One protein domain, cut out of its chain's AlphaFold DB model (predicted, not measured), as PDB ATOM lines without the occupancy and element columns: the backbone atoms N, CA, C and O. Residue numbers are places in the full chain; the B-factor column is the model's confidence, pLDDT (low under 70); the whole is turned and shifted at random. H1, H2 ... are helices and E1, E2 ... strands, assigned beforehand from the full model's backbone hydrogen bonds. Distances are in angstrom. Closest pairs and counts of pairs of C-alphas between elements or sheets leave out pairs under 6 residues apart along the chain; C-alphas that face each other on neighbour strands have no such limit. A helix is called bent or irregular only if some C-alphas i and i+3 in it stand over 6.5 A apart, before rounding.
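What this domain is: This is residues 60 to 153 of the 260 residues of an uncharacterized protein of Lactobacillus hordei DSM 19519 (UniProt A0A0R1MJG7). A strongly twisted four-stranded sheet, E3 E4 E5 E6, has the hairpin E1 and E2 over one face, and part of the long link from H1 to E5 runs beside E2 in that second layer. The small helix H1 lies off the sheet at one end of the longest axis, and the link from E3 to E4 makes the other end. The printed part has 94 residues, under half of them in named elements, in the order E1 E2 E3 E4 H1 E5 E6; the larger sheet is mixed, the pair E1 and E2 antiparallel, the class mostly strand. It is compact, with a radius of gyration of the C-alphas of 13.7 A and spans of 45 by 31 by 18 A.

Where its parts are: E3 is residues 88 to 94, 20.0 A; E4, residues 102 to 110, 26.6 A; E5, residues 134 to 139; E6, residues 148 to 152, ending with C-alpha 152 at (-47.476, -16.083, 45.272). E1, residues 68 to 73, begins with C-alpha 68 at (-34.146, -22.713, 44.907); E2 is residues 77 to 82. H1, residues 112 to 118, is only just irregular: C-alphas 115 and 118 are 6.6 A apart.

How they stand to each other: E3 and E4 form an antiparallel hairpin, N 92 to O 105 at 2.8 A. E4 and E5 are parallel, N 106 to O 138 at 2.8 A. E4, H1 and E5 form a strand-helix-strand unit, two parallel neighbour strands with a helix between, its crossover right-handed. E5 and E6 form a hairpin, N 139 to O 148 at 2.8 A. E1 and E2 form another, N 71 to O 79 at 2.8 A; residues 79 to 80 also pair antiparallel with residues 125 to 126. The closest C-alphas of E1 and E6, Val 70 and Tyr 151, are 7.1 A apart. H1 is not on the sheet; 2 of its 3 O i to N i+4 pairs are within hydrogen-bond range.

The domain as a whole: The C-alphas farthest apart, of Lys 99 and Ile 117, are separated by 45.1 A. The printed part has no cut; the link H1 to E5 is long. Mean pLDDT of the printed part is 81.8, with residues 65, 75, 95 to 100 and 142 to 144 under 70.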
ATOM      1  N   TYR A  60     -29.400 -28.261  56.244       82.44
ATOM      2  CA  TYR A  60     -30.450 -27.456  55.635       82.44
ATOM      3  C   TYR A  60     -29.888 -26.154  55.086       82.44
ATOM      4  O   TYR A  60     -29.159 -25.416  55.748       82.44
ATOM      5  N   LEU A  61     -30.240 -25.863  53.841       83.81
ATOM      6  CA  LEU A  61     -29.735 -24.701  53.137       83.81
ATOM      7  C   LEU A  61     -30.641 -23.508  53.431       83.81
ATOM      8  O   LEU A  61     -31.864 -23.629  53.420       83.81
ATOM      9  N   LYS A  62     -30.057 -22.326  53.640       82.56
ATOM     10  CA  LYS A  62     -30.844 -21.090  53.743       82.56
ATOM     11  C   LYS A  62     -31.482 -20.737  52.400       82.56
ATOM     12  O   LYS A  62     -30.899 -20.992  51.335       82.56
ATOM     13  N   ASN A  63     -32.654 -20.105  52.460       72.44
ATOM     14  CA  ASN A  63     -33.352 -19.617  51.276       72.44
ATOM     15  C   ASN A  63     -32.513 -18.545  50.569       72.44
ATOM     16  O   ASN A  63     -32.383 -17.424  51.058       72.44
ATOM     17  N   ASN A  64     -31.973 -18.894  49.406       72.62
ATOM     18  CA  ASN A  64     -31.297 -17.988  48.492       72.62
ATOM     19  C   ASN A  64     -31.643 -18.397  47.060       72.62
ATOM     20  O   ASN A  64     -31.746 -19.589  46.763       72.62
ATOM     21  N   GLN A  65     -31.710 -17.426  46.146       68.19
ATOM     22  CA  GLN A  65     -32.037 -17.663  44.729       68.19
ATOM     23  C   GLN A  65     -31.083 -18.649  44.025       68.19
ATOM     24  O   GLN A  65     -31.432 -19.226  43.001       68.19
ATOM     25  N   LYS A  66     -29.885 -18.873  44.587       74.06
ATOM     26  CA  LYS A  66     -28.907 -19.864  44.110       74.06
ATOM     27  C   LYS A  66     -29.271 -21.313  44.464       74.06
ATOM     28  O   LYS A  66     -28.754 -22.225  43.827       74.06
ATOM     29  N   ASN A  67     -30.110 -21.523  45.480       79.12
ATOM     30  CA  ASN A  67     -30.459 -22.841  46.014       79.12
ATOM     31  C   ASN A  67     -31.823 -23.313  45.500       79.12
ATOM     32  O   ASN A  67     -31.955 -24.470  45.113       79.12
ATOM     33  N   VAL A  68     -32.813 -22.419  45.446       83.88
ATOM     34  CA  VAL A  68     -34.146 -22.713  44.907       83.88
ATOM     35  C   VAL A  68     -34.600 -21.559  44.024       83.88
ATOM     36  O   VAL A  68     -34.555 -20.398  44.428       83.88
ATOM     37  N   THR A  69     -35.064 -21.878  42.819       85.75
ATOM     38  CA  THR A  69     -35.687 -20.919  41.904       85.75
ATOM     39  C   THR A  69     -37.061 -21.422  41.490       85.75
ATOM     40  O   THR A  69     -37.217 -22.578  41.097       85.75
ATOM     41  N   VAL A  70     -38.053 -20.539  41.543       86.75
ATOM     42  CA  VAL A  70     -39.411 -20.824  41.078       86.75
ATOM     43  C   VAL A  70     -39.553 -20.298  39.653       86.75
ATOM     44  O   VAL A  70     -39.335 -19.115  39.405       86.75
ATOM     45  N   GLN A  71     -39.907 -21.169  38.712       86.56
ATOM     46  CA  GLN A  71     -40.170 -20.810  37.320       86.56
ATOM     47  C   GLN A  71     -41.590 -21.209  36.938       86.56
ATOM     48  O   GLN A  71     -42.047 -22.308  37.249       86.56
ATOM     49  N   LYS A  72     -42.296 -20.320  36.243       83.81
ATOM     50  CA  LYS A  72     -43.606 -20.638  35.681       83.81
ATOM     51  C   LYS A  72     -43.403 -21.280  34.310       83.81
ATOM     52  O   LYS A  72     -42.755 -20.691  33.453       83.81
ATOM     53  N   ILE A  73     -43.939 -22.480  34.136       83.56
ATOM     54  CA  ILE A  73     -44.036 -23.180  32.853       83.56
ATOM     55  C   ILE A  73     -45.440 -22.930  32.281       83.56
ATOM     56  O   ILE A  73     -46.385 -22.638  33.026       83.56
ATOM     57  N   ASP A  74     -45.576 -23.046  30.960       73.38
ATOM     58  CA  ASP A  74     -46.847 -23.010  30.234       73.38
ATOM     59  C   ASP A  74     -47.970 -23.801  30.937       73.38
ATOM     60  O   ASP A  74     -47.744 -24.788  31.647       73.38
ATOM     61  N   ASN A  75     -49.215 -23.348  30.748       63.78
ATOM     62  CA  ASN A  75     -50.426 -23.890  31.384       63.78
ATOM     63  C   ASN A  75     -50.475 -23.748  32.914       63.78
ATOM     64  O   ASN A  75     -51.018 -24.608  33.607       63.78
ATOM     65  N   SER A  76     -49.951 -22.642  33.459       73.94
ATOM     66  CA  SER A  76     -49.971 -22.308  34.898       73.94
ATOM     67  C   SER A  76     -49.218 -23.289  35.809       73.94
ATOM     68  O   SER A  76     -49.394 -23.262  37.029       73.94
ATOM     69  N   LYS A  77     -48.344 -24.123  35.232       84.81
ATOM     70  CA  LYS A  77     -47.499 -25.049  35.985       84.81
ATOM     71  C   LYS A  77     -46.324 -24.324  36.636       84.81
ATOM     72  O   LYS A  77     -45.774 -23.384  36.073       84.81
ATOM     73  N   ILE A  78     -45.931 -24.766  37.822       87.25
ATOM     74  CA  ILE A  78     -44.804 -24.202  38.565       87.25
ATOM     75  C   ILE A  78     -43.699 -25.245  38.673       87.25
ATOM     76  O   ILE A  78     -43.902 -26.318  39.243       87.25
ATOM     77  N   LEU A  79     -42.533 -24.901  38.133       89.12
ATOM     78  CA  LEU A  79     -41.297 -25.658  38.236       89.12
ATOM     79  C   LEU A  79     -40.437 -25.100  39.365       89.12
ATOM     80  O   LEU A  79     -40.064 -23.927  39.364       89.12
ATOM     81  N   LEU A  80     -40.063 -25.974  40.287       88.94
ATOM     82  CA  LEU A  80     -38.978 -25.744  41.223       88.94
ATOM     83  C   LEU A  80     -37.678 -26.235  40.599       88.94
ATOM     84  O   LEU A  80     -37.522 -27.423  40.300       88.94
ATOM     85  N   LYS A  81     -36.748 -25.302  40.405       89.75
ATOM     86  CA  LYS A  81     -35.386 -25.588  39.972       89.75
ATOM     87  C   LYS A  81     -34.463 -25.532  41.179       89.75
ATOM     88  O   LYS A  81     -34.400 -24.513  41.868       89.75
ATOM     89  N   PHE A  82     -33.740 -26.619  41.408       89.50
ATOM     90  CA  PHE A  82     -32.806 -26.720  42.518       89.50
ATOM     91  C   PHE A  82     -31.380 -26.394  42.069       89.50
ATOM     92  O   PHE A  82     -30.943 -26.749  40.971       89.50
ATOM     93  N   GLY A  83     -30.660 -25.676  42.924       84.69
ATOM     94  CA  GLY A  83     -29.264 -25.319  42.718       84.69
ATOM     95  C   GLY A  83     -28.336 -26.527  42.810       84.69
ATOM     96  O   GLY A  83     -28.679 -27.574  43.352       84.69
ATOM     97  N   SER A  84     -27.096 -26.366  42.345       82.75
ATOM     98  CA  SER A  84     -26.107 -27.453  42.311       82.75
ATOM     99  C   SER A  84     -25.694 -27.990  43.685       82.75
ATOM    100  O   SER A  84     -25.066 -29.043  43.743       82.75
ATOM    101  N   LYS A  85     -25.989 -27.251  44.759       84.31
ATOM    102  CA  LYS A  85     -25.708 -27.638  46.148       84.31
ATOM    103  C   LYS A  85     -26.844 -28.428  46.799       84.31
ATOM    104  O   LYS A  85     -26.638 -28.966  47.873       84.31
ATOM    105  N   VAL A  86     -28.024 -28.481  46.183       86.56
ATOM    106  CA  VAL A  86     -29.180 -29.179  46.752       86.56
ATOM    107  C   VAL A  86     -29.112 -30.655  46.382       86.56
ATOM    108  O   VAL A  86     -29.010 -31.001  45.201       86.56
ATOM    109  N   ASN A  87     -29.194 -31.524  47.387       88.12
ATOM    110  CA  ASN A  87     -29.193 -32.977  47.200       88.12
ATOM    111  C   ASN A  87     -30.553 -33.601  47.540       88.12
ATOM    112  O   ASN A  87     -30.927 -34.601  46.931       88.12
ATOM    113  N   GLY A  88     -31.303 -32.985  48.456       86.50
ATOM    114  CA  GLY A  88     -32.649 -33.400  48.831       86.50
ATOM    115  C   GLY A  88     -33.546 -32.208  49.146       86.50
ATOM    116  O   GLY A  88     -33.072 -31.094  49.378       86.50
ATOM    117  N   TYR A  89     -34.851 -32.447  49.096       87.62
ATOM    118  CA  TYR A  89     -35.879 -31.461  49.398       87.62
ATOM    119  C   TYR A  89     -37.124 -32.159  49.943       87.62
ATOM    120  O   TYR A  89     -37.382 -33.326  49.641       87.62
ATOM    121  N   GLU A  90     -37.919 -31.421  50.706       86.50
ATOM    122  CA  GLU A  90     -39.213 -31.869  51.211       86.50
ATOM    123  C   GLU A  90     -40.245 -30.794  50.896       86.50
ATOM    124  O   GLU A  90     -39.981 -29.599  51.044       86.50
ATOM    125  N   ILE A  91     -41.394 -31.225  50.378       87.25
ATOM    126  CA  ILE A  91     -42.481 -30.344  49.962       87.25
ATOM    127  C   ILE A  91     -43.748 -30.822  50.650       87.25
ATOM    128  O   ILE A  91     -44.241 -31.917  50.376       87.25
ATOM    129  N   PHE A  92     -44.312 -29.960  51.481       83.69
ATOM    130  CA  PHE A  92     -45.618 -30.155  52.077       83.69
ATOM    131  C   PHE A  92     -46.653 -29.326  51.352       83.69
ATOM    132  O   PHE A  92     -46.405 -28.188  50.956       83.69
ATOM    133  N   ARG A  93     -47.840 -29.902  51.198       84.75
ATOM    134  CA  ARG A  93     -49.006 -29.209  50.671       84.75
ATOM    135  C   ARG A  93     -50.004 -29.031  51.804       84.75
ATOM    136  O   ARG A  93     -50.526 -30.022  52.312       84.75
ATOM    137  N   THR A  94     -50.298 -27.784  52.146       78.81
ATOM    138  CA  THR A  94     -51.162 -27.423  53.271       78.81
ATOM    139  C   THR A  94     -52.350 -26.608  52.789       78.81
ATOM    140  O   THR A  94     -52.190 -25.603  52.098       78.81
ATOM    141  N   GLY A  95     -53.548 -27.027  53.205       69.69
ATOM    142  CA  GLY A  95     -54.787 -26.279  53.002       69.69
ATOM    143  C   GLY A  95     -55.161 -26.031  51.536       69.69
ATOM    144  O   GLY A  95     -54.417 -26.322  50.604       69.69
ATOM    145  N   GLY A  96     -56.352 -25.477  51.331       63.31
ATOM    146  CA  GLY A  96     -56.867 -25.149  50.005       63.31
ATOM    147  C   GLY A  96     -57.756 -26.232  49.392       63.31
ATOM    148  O   GLY A  96     -57.700 -27.419  49.704       63.31
ATOM    149  N   ASN A  97     -58.619 -25.784  48.496       62.91
ATOM    150  CA  ASN A  97     -59.433 -26.602  47.605       62.91
ATOM    151  C   ASN A  97     -59.185 -26.115  46.168       62.91
ATOM    152  O   ASN A  97     -58.638 -25.028  45.975       62.91
ATOM    153  N   GLN A  98     -59.581 -26.889  45.149       62.72
ATOM    154  CA  GLN A  98     -59.276 -26.572  43.740       62.72
ATOM    155  C   GLN A  98     -59.637 -25.126  43.332       62.72
ATOM    156  O   GLN A  98     -58.989 -24.557  42.456       62.72
ATOM    157  N   LYS A  99     -60.627 -24.512  43.997       61.91
ATOM    158  CA  LYS A  99     -61.050 -23.120  43.777       61.91
ATOM    159  C   LYS A  99     -60.185 -22.072  44.507       61.91
ATOM    160  O   LYS A  99     -59.892 -21.031  43.921       61.91
ATOM    161  N   SER A 100     -59.764 -22.318  45.754       68.44
ATOM    162  CA  SER A 100     -58.979 -21.354  46.558       68.44
ATOM    163  C   SER A 100     -57.461 -21.450  46.357       68.44
ATOM    164  O   SER A 100     -56.755 -20.472  46.607       68.44
ATOM    165  N   GLY A 101     -56.976 -22.578  45.827       77.19
ATOM    166  CA  GLY A 101     -55.560 -22.849  45.585       77.19
ATOM    167  C   GLY A 101     -54.806 -23.328  46.830       77.19
ATOM    168  O   GLY A 101     -55.171 -23.000  47.957       77.19
ATOM    169  N   TYR A 102     -53.756 -24.116  46.610       84.25
ATOM    170  CA  TYR A 102     -52.970 -24.776  47.659       84.25
ATOM    171  C   TYR A 102     -51.767 -23.934  48.103       84.25
ATOM    172  O   TYR A 102     -51.194 -23.194  47.292       84.25
ATOM    173  N   ILE A 103     -51.375 -24.075  49.374       85.50
ATOM    174  CA  ILE A 103     -50.136 -23.514  49.929       85.50
ATOM    175  C   ILE A 103     -49.091 -24.627  49.975       85.50
ATOM    176  O   ILE A 103     -49.397 -25.748  50.385       85.50
ATOM    177  N   TYR A 104     -47.872 -24.323  49.543       86.69
ATOM    178  CA  TYR A 104     -46.756 -25.261  49.596       86.69
ATOM    179  C   TYR A 104     -45.679 -24.751  50.549       86.69
ATOM    180  O   TYR A 104     -45.270 -23.599  50.436       86.69
ATOM    181  N   SER A 105     -45.195 -25.619  51.429       87.06
ATOM    182  CA  SER A 105     -44.020 -25.368  52.266       87.06
ATOM    183  C   SER A 105     -42.880 -26.241  51.764       87.06
ATOM    184  O   SER A 105     -43.057 -27.440  51.566       87.06
ATOM    185  N   LEU A 106     -41.726 -25.637  51.514       87.50
ATOM    186  CA  LEU A 106     -40.552 -26.275  50.937       87.50
ATOM    187  C   LEU A 106     -39.358 -26.094  51.871       87.50
ATOM    188  O   LEU A 106     -39.112 -24.998  52.365       87.50
ATOM    189  N   THR A 107     -38.552 -27.137  52.001       87.44
ATOM    190  CA  THR A 107     -37.177 -27.007  52.479       87.44
ATOM    191  C   THR A 107     -36.232 -27.794  51.583       87.44
ATOM    192  O   THR A 107     -36.641 -28.718  50.876       87.44
ATOM    193  N   ALA A 108     -34.963 -27.406  51.582       88.31
ATOM    194  CA  ALA A 108     -33.919 -28.053  50.808       88.31
ATOM    195  C   ALA A 108     -32.669 -28.232  51.666       88.31
ATOM    196  O   ALA A 108     -32.288 -27.351  52.440       88.31
ATOM    197  N   TRP A 109     -32.002 -29.366  51.496       88.44
ATOM    198  CA  TRP A 109     -30.788 -29.695  52.231       88.44
ATOM    199  C   TRP A 109     -29.709 -30.260  51.318       88.44
ATOM    200  O   TRP A 109     -29.931 -30.675  50.171       88.44
ATOM    201  N   SER A 110     -28.509 -30.274  51.874       89.06
ATOM    202  CA  SER A 110     -27.358 -30.983  51.342       89.06
ATOM    203  C   SER A 110     -26.881 -32.024  52.349       89.06
ATOM    204  O   SER A 110     -27.215 -31.942  53.526       89.06
ATOM    205  N   THR A 111     -26.139 -33.032  51.901       87.94
ATOM    206  CA  THR A 111     -25.496 -33.994  52.810       87.94
ATOM    207  C   THR A 111     -24.021 -34.134  52.456       87.94
ATOM    208  O   THR A 111     -23.629 -33.976  51.293       87.94
ATOM    209  N   ILE A 112     -23.169 -34.452  53.435       87.69
ATOM    210  CA  ILE A 112     -21.736 -34.700  53.184       87.69
ATOM    211  C   ILE A 112     -21.579 -35.879  52.214       87.69
ATOM    212  O   ILE A 112     -20.769 -35.827  51.286       87.69
ATOM    213  N   TRP A 113     -22.396 -36.917  52.395       88.69
ATOM    214  CA  TRP A 113     -22.445 -38.082  51.522       88.69
ATOM    215  C   TRP A 113     -22.743 -37.702  50.067       88.69
ATOM    216  O   TRP A 113     -22.003 -38.077  49.155       88.69
ATOM    217  N   ASP A 114     -23.784 -36.909  49.827       86.38
ATOM    218  CA  ASP A 114     -24.184 -36.567  48.463       86.38
ATOM    219  C   ASP A 114     -23.276 -35.542  47.806       86.38
ATOM    220  O   ASP A 114     -23.075 -35.594  46.595       86.38
ATOM    221  N   THR A 115     -22.689 -34.640  48.585       85.44
ATOM    222  CA  THR A 115     -21.768 -33.629  48.060       85.44
ATOM    223  C   THR A 115     -20.396 -34.212  47.734       85.44
ATOM    224  O   THR A 115     -19.850 -33.918  46.669       85.44
ATOM    225  N   LYS A 116     -19.829 -35.046  48.617       87.50
ATOM    226  CA  LYS A 116     -18.444 -35.529  48.488       87.50
ATOM    227  C   LYS A 116     -18.330 -36.914  47.858       87.50
ATOM    228  O   LYS A 116     -17.379 -37.144  47.115       87.50
ATOM    229  N   ILE A 117     -19.271 -37.818  48.136       87.75
ATOM    230  CA  ILE A 117     -19.169 -39.236  47.754       87.75
ATOM    231  C   ILE A 117     -20.014 -39.514  46.508       87.75
ATOM    232  O   ILE A 117     -19.464 -39.859  45.464       87.75
ATOM    233  N   ARG A 118     -21.337 -39.321  46.581       87.06
ATOM    234  CA  ARG A 118     -22.260 -39.665  45.481       87.06
ATOM    235  C   ARG A 118     -22.295 -38.614  44.365       87.06
ATOM    236  O   ARG A 118     -22.629 -38.942  43.232       87.06
ATOM    237  N   LYS A 119     -21.965 -37.353  44.677       85.19
ATOM    238  CA  LYS A 119     -22.054 -36.182  43.776       85.19
ATOM    239  C   LYS A 119     -23.419 -36.057  43.079       85.19
ATOM    240  O   LYS A 119     -23.510 -35.557  41.957       85.19
ATOM    241  N   GLN A 120     -24.487 -36.517  43.732       82.25
ATOM    242  CA  GLN A 120     -25.840 -36.495  43.180       82.25
ATOM    243  C   GLN A 120     -26.487 -35.134  43.404       82.25
ATOM    244  O   GLN A 120     -26.369 -34.567  44.479       82.25
ATOM    245  N   LYS A 121     -27.217 -34.628  42.412       85.12
ATOM    246  CA  LYS A 121     -27.991 -33.385  42.522       85.12
ATOM    247  C   LYS A 121     -29.480 -33.693  42.623       85.12
ATOM    248  O   LYS A 121     -29.939 -34.690  42.063       85.12
ATOM    249  N   ALA A 122     -30.224 -32.828  43.304       86.62
ATOM    250  CA  ALA A 122     -31.678 -32.885  43.296       86.62
ATOM    251  C   ALA A 122     -32.223 -32.642  41.879       86.62
ATOM    252  O   ALA A 122     -31.747 -31.765  41.153       86.62
ATOM    253  N   GLY A 123     -33.221 -33.435  41.486       85.31
ATOM    254  CA  GLY A 123     -33.961 -33.230  40.243       85.31
ATOM    255  C   GLY A 123     -34.963 -32.084  40.375       85.31
ATOM    256  O   GLY A 123     -35.463 -31.818  41.463       85.31
ATOM    257  N   ASN A 124     -35.271 -31.417  39.264       88.69
ATOM    258  CA  ASN A 124     -36.304 -30.378  39.239       88.69
ATOM    259  C   ASN A 124     -37.698 -30.995  39.407       88.69
ATOM    260  O   ASN A 124     -37.947 -32.106  38.937       88.69
ATOM    261  N   VAL A 125     -38.620 -30.253  40.020       88.38
ATOM    262  CA  VAL A 125     -39.965 -30.752  40.348       88.38
ATOM    263  C   VAL A 125     -41.035 -29.822  39.825       88.38
ATOM    264  O   VAL A 125     -40.949 -28.609  39.988       88.38
ATOM    265  N   ILE A 126     -42.087 -30.399  39.251       88.00
ATOM    266  CA  ILE A 126     -43.311 -29.674  38.911       88.00
ATOM    267  C   ILE A 126     -44.285 -29.815  40.084       88.00
ATOM    268  O   ILE A 126     -44.756 -30.917  40.356       88.00
ATOM    269  N   LEU A 127     -44.590 -28.712  40.769       84.69
ATOM    270  CA  LEU A 127     -45.419 -28.717  41.983       84.69
ATOM    271  C   LEU A 127     -46.871 -29.110  41.707       84.69
ATOM    272  O   LEU A 127     -47.417 -30.009  42.333       84.69
ATOM    273  N   ASN A 128     -47.495 -28.453  40.737       84.75
ATOM    274  CA  ASN A 128     -48.891 -28.655  40.366       84.75
ATOM    275  C   ASN A 128     -49.007 -29.495  39.091       84.75
ATOM    276  O   ASN A 128     -49.656 -29.104  38.117       84.75
ATOM    277  N   ALA A 129     -48.390 -30.678  39.085       79.38
ATOM    278  CA  ALA A 129     -48.448 -31.591  37.942       79.38
ATOM    279  C   ALA A 129     -49.897 -31.909  37.511       79.38
ATOM    280  O   ALA A 129     -50.161 -32.087  36.322       79.38
ATOM    281  N   LYS A 130     -50.837 -31.893  38.468       78.75
ATOM    282  CA  LYS A 130     -52.278 -32.135  38.281       78.75
ATOM    283  C   LYS A 130     -53.082 -30.903  37.831       78.75
ATOM    284  O   LYS A 130     -54.303 -30.976  37.775       78.75
ATOM    285  N   GLY A 131     -52.429 -29.775  37.540       74.56
ATOM    286  CA  GLY A 131     -53.095 -28.541  37.099       74.56
ATOM    287  C   GLY A 131     -53.806 -27.769  38.214       74.56
ATOM    288  O   GLY A 131     -54.632 -26.903  37.942       74.56
ATOM    289  N   GLU A 132     -53.506 -28.071  39.478       82.56
ATOM    290  CA  GLU A 132     -54.077 -27.355  40.618       82.56
ATOM    291  C   GLU A 132     -53.502 -25.934  40.757       82.56
ATOM    292  O   GLU A 132     -52.344 -25.658  40.423       82.56
ATOM    293  N   LYS A 133     -54.324 -25.006  41.257       83.75
ATOM    294  CA  LYS A 133     -53.919 -23.613  41.456       83.75
ATOM    295  C   LYS A 133     -52.979 -23.509  42.656       83.75
ATOM    296  O   LYS A 133     -53.312 -23.960  43.750       83.75
ATOM    297  N   VAL A 134     -51.827 -22.871  42.465       83.81
ATOM    298  CA  VAL A 134     -50.874 -22.582  43.545       83.81
ATOM    299  C   VAL A 134     -51.127 -21.175  44.069       83.81
ATOM    300  O   VAL A 134     -51.106 -20.215  43.296       83.81
ATOM    301  N   LYS A 135     -51.402 -21.058  45.370       84.88
ATOM    302  CA  LYS A 135     -51.677 -19.778  46.033       84.88
ATOM    303  C   LYS A 135     -50.379 -19.108  46.476       84.88
ATOM    304  O   LYS A 135     -50.140 -17.963  46.090       84.88
ATOM    305  N   SER A 136     -49.550 -19.852  47.215       85.56
ATOM    306  CA  SER A 136     -48.282 -19.375  47.780       85.56
ATOM    307  C   SER A 136     -47.299 -20.525  48.009       85.56
ATOM    308  O   SER A 136     -47.721 -21.662  48.234       85.56
ATOM    309  N   ILE A 137     -46.000 -20.229  47.946       86.19
ATOM    310  CA  ILE A 137     -44.899 -21.151  48.248       86.19
ATOM    311  C   ILE A 137     -44.010 -20.496  49.302       86.19
ATOM    312  O   ILE A 137     -43.464 -19.419  49.054       86.19
ATOM    313  N   TYR A 138     -43.842 -21.166  50.434       86.12
ATOM    314  CA  TYR A 138     -43.011 -20.746  51.555       86.12
ATOM    315  C   TYR A 138     -41.765 -21.628  51.666       86.12
ATOM    316  O   TYR A 138     -41.830 -22.832  51.419       86.12
ATOM    317  N   TYR A 139     -40.628 -21.027  52.013       84.62
ATOM    318  CA  TYR A 139     -39.400 -21.724  52.376       84.62
ATOM    319  C   TYR A 139     -39.230 -21.696  53.884       84.62
ATOM    320  O   TYR A 139     -39.092 -20.607  54.439       84.62
ATOM    321  N   TYR A 140     -39.144 -22.850  54.529       82.19
ATOM    322  CA  TYR A 140     -38.847 -22.906  55.957       82.19
ATOM    323  C   TYR A 140     -37.438 -23.443  56.207       82.19
ATOM    324  O   TYR A 140     -36.891 -24.238  55.427       82.19
ATOM    325  N   HIS A 141     -36.836 -22.975  57.295       77.69
ATOM    326  CA  HIS A 141     -35.527 -23.407  57.759       77.69
ATOM    327  C   HIS A 141     -35.624 -23.924  59.197       77.69
ATOM    328  O   HIS A 141     -36.542 -23.598  59.941       77.69
ATOM    329  N   GLU A 142     -34.689 -24.788  59.573       69.06
ATOM    330  CA  GLU A 142     -34.773 -25.571  60.810       69.06
ATOM    331  C   GLU A 142     -34.232 -24.858  62.047       69.06
ATOM    332  O   GLU A 142     -34.275 -25.393  63.153       69.06
ATOM    333  N   ASP A 143     -33.756 -23.629  61.879       67.06
ATOM    334  CA  ASP A 143     -33.308 -22.753  62.960       67.06
ATOM    335  C   ASP A 143     -34.470 -22.129  63.752       67.06
ATOM    336  O   ASP A 143     -34.229 -21.333  64.658       67.06
ATOM    337  N   GLY A 144     -35.719 -22.490  63.433       65.38
ATOM    338  CA  GLY A 144     -36.910 -21.878  64.021       65.38
ATOM    339  C   GLY A 144     -37.154 -20.461  63.508       65.38
ATOM    340  O   GLY A 144     -37.948 -19.734  64.102       65.38
ATOM    341  N   SER A 145     -36.464 -20.062  62.431       71.38
ATOM    342  CA  SER A 145     -36.767 -18.825  61.724       71.38
ATOM    343  C   SER A 145     -38.101 -18.920  60.995       71.38
ATOM    344  O   SER A 145     -38.634 -19.997  60.720       71.38
ATOM    345  N   GLU A 146     -38.646 -17.750  60.709       75.38
ATOM    346  CA  GLU A 146     -39.936 -17.586  60.061       75.38
ATOM    347  C   GLU A 146     -39.914 -18.123  58.624       75.38
ATOM    348  O   GLU A 146     -38.937 -17.967  57.879       75.38
ATOM    349  N   ASP A 147     -41.024 -18.738  58.220       80.19
ATOM    350  CA  ASP A 147     -41.192 -19.261  56.873       80.19
ATOM    351  C   ASP A 147     -41.174 -18.108  55.849       80.19
ATOM    352  O   ASP A 147     -42.059 -17.252  55.804       80.19
ATOM    353  N   LYS A 148     -40.181 -18.099  54.958       82.81
ATOM    354  CA  LYS A 148     -39.979 -17.026  53.979       82.81
ATOM    355  C   LYS A 148     -40.758 -17.280  52.693       82.81
ATOM    356  O   LYS A 148     -40.506 -18.264  51.996       82.81
ATOM    357  N   LEU A 149     -41.635 -16.355  52.305       84.56
ATOM    358  CA  LEU A 149     -42.359 -16.429  51.034       84.56
ATOM    359  C   LEU A 149     -41.387 -16.409  49.836       84.56
ATOM    360  O   LEU A 149     -40.539 -15.526  49.712       84.56
ATOM    361  N   ILE A 150     -41.519 -17.382  48.931       84.12
ATOM    362  CA  ILE A 150     -40.749 -17.461  47.675       84.12
ATOM    363  C   ILE A 150     -41.614 -17.091  46.465       84.12
ATOM    364  O   ILE A 150     -41.108 -16.574  45.471       84.12
ATOM    365  N   TYR A 151     -42.914 -17.393  46.508       84.31
ATOM    366  CA  TYR A 151     -43.813 -17.192  45.372       84.31
ATOM    367  C   TYR A 151     -45.266 -17.038  45.817       84.31
ATOM    368  O   TYR A 151     -45.711 -17.728  46.729       84.31
ATOM    369  N   GLY A 152     -46.033 -16.224  45.090       83.75
ATOM    370  CA  GLY A 152     -47.476 -16.083  45.272       83.75
ATOM    371  C   GLY A 152     -47.850 -14.875  46.121       83.75
ATOM    372  O   GLY A 152     -47.140 -13.873  46.124       83.75
ATOM    373  N   LYS A 153     -49.003 -14.951  46.788       80.00
ATOM    374  CA  LYS A 153     -49.472 -13.870  47.664       80.00
ATOM    375  C   LYS A 153     -49.010 -14.112  49.091       80.00
ATOM    376  O   LYS A 153     -49.049 -15.244  49.564       80.00
TER     377      LYS A 153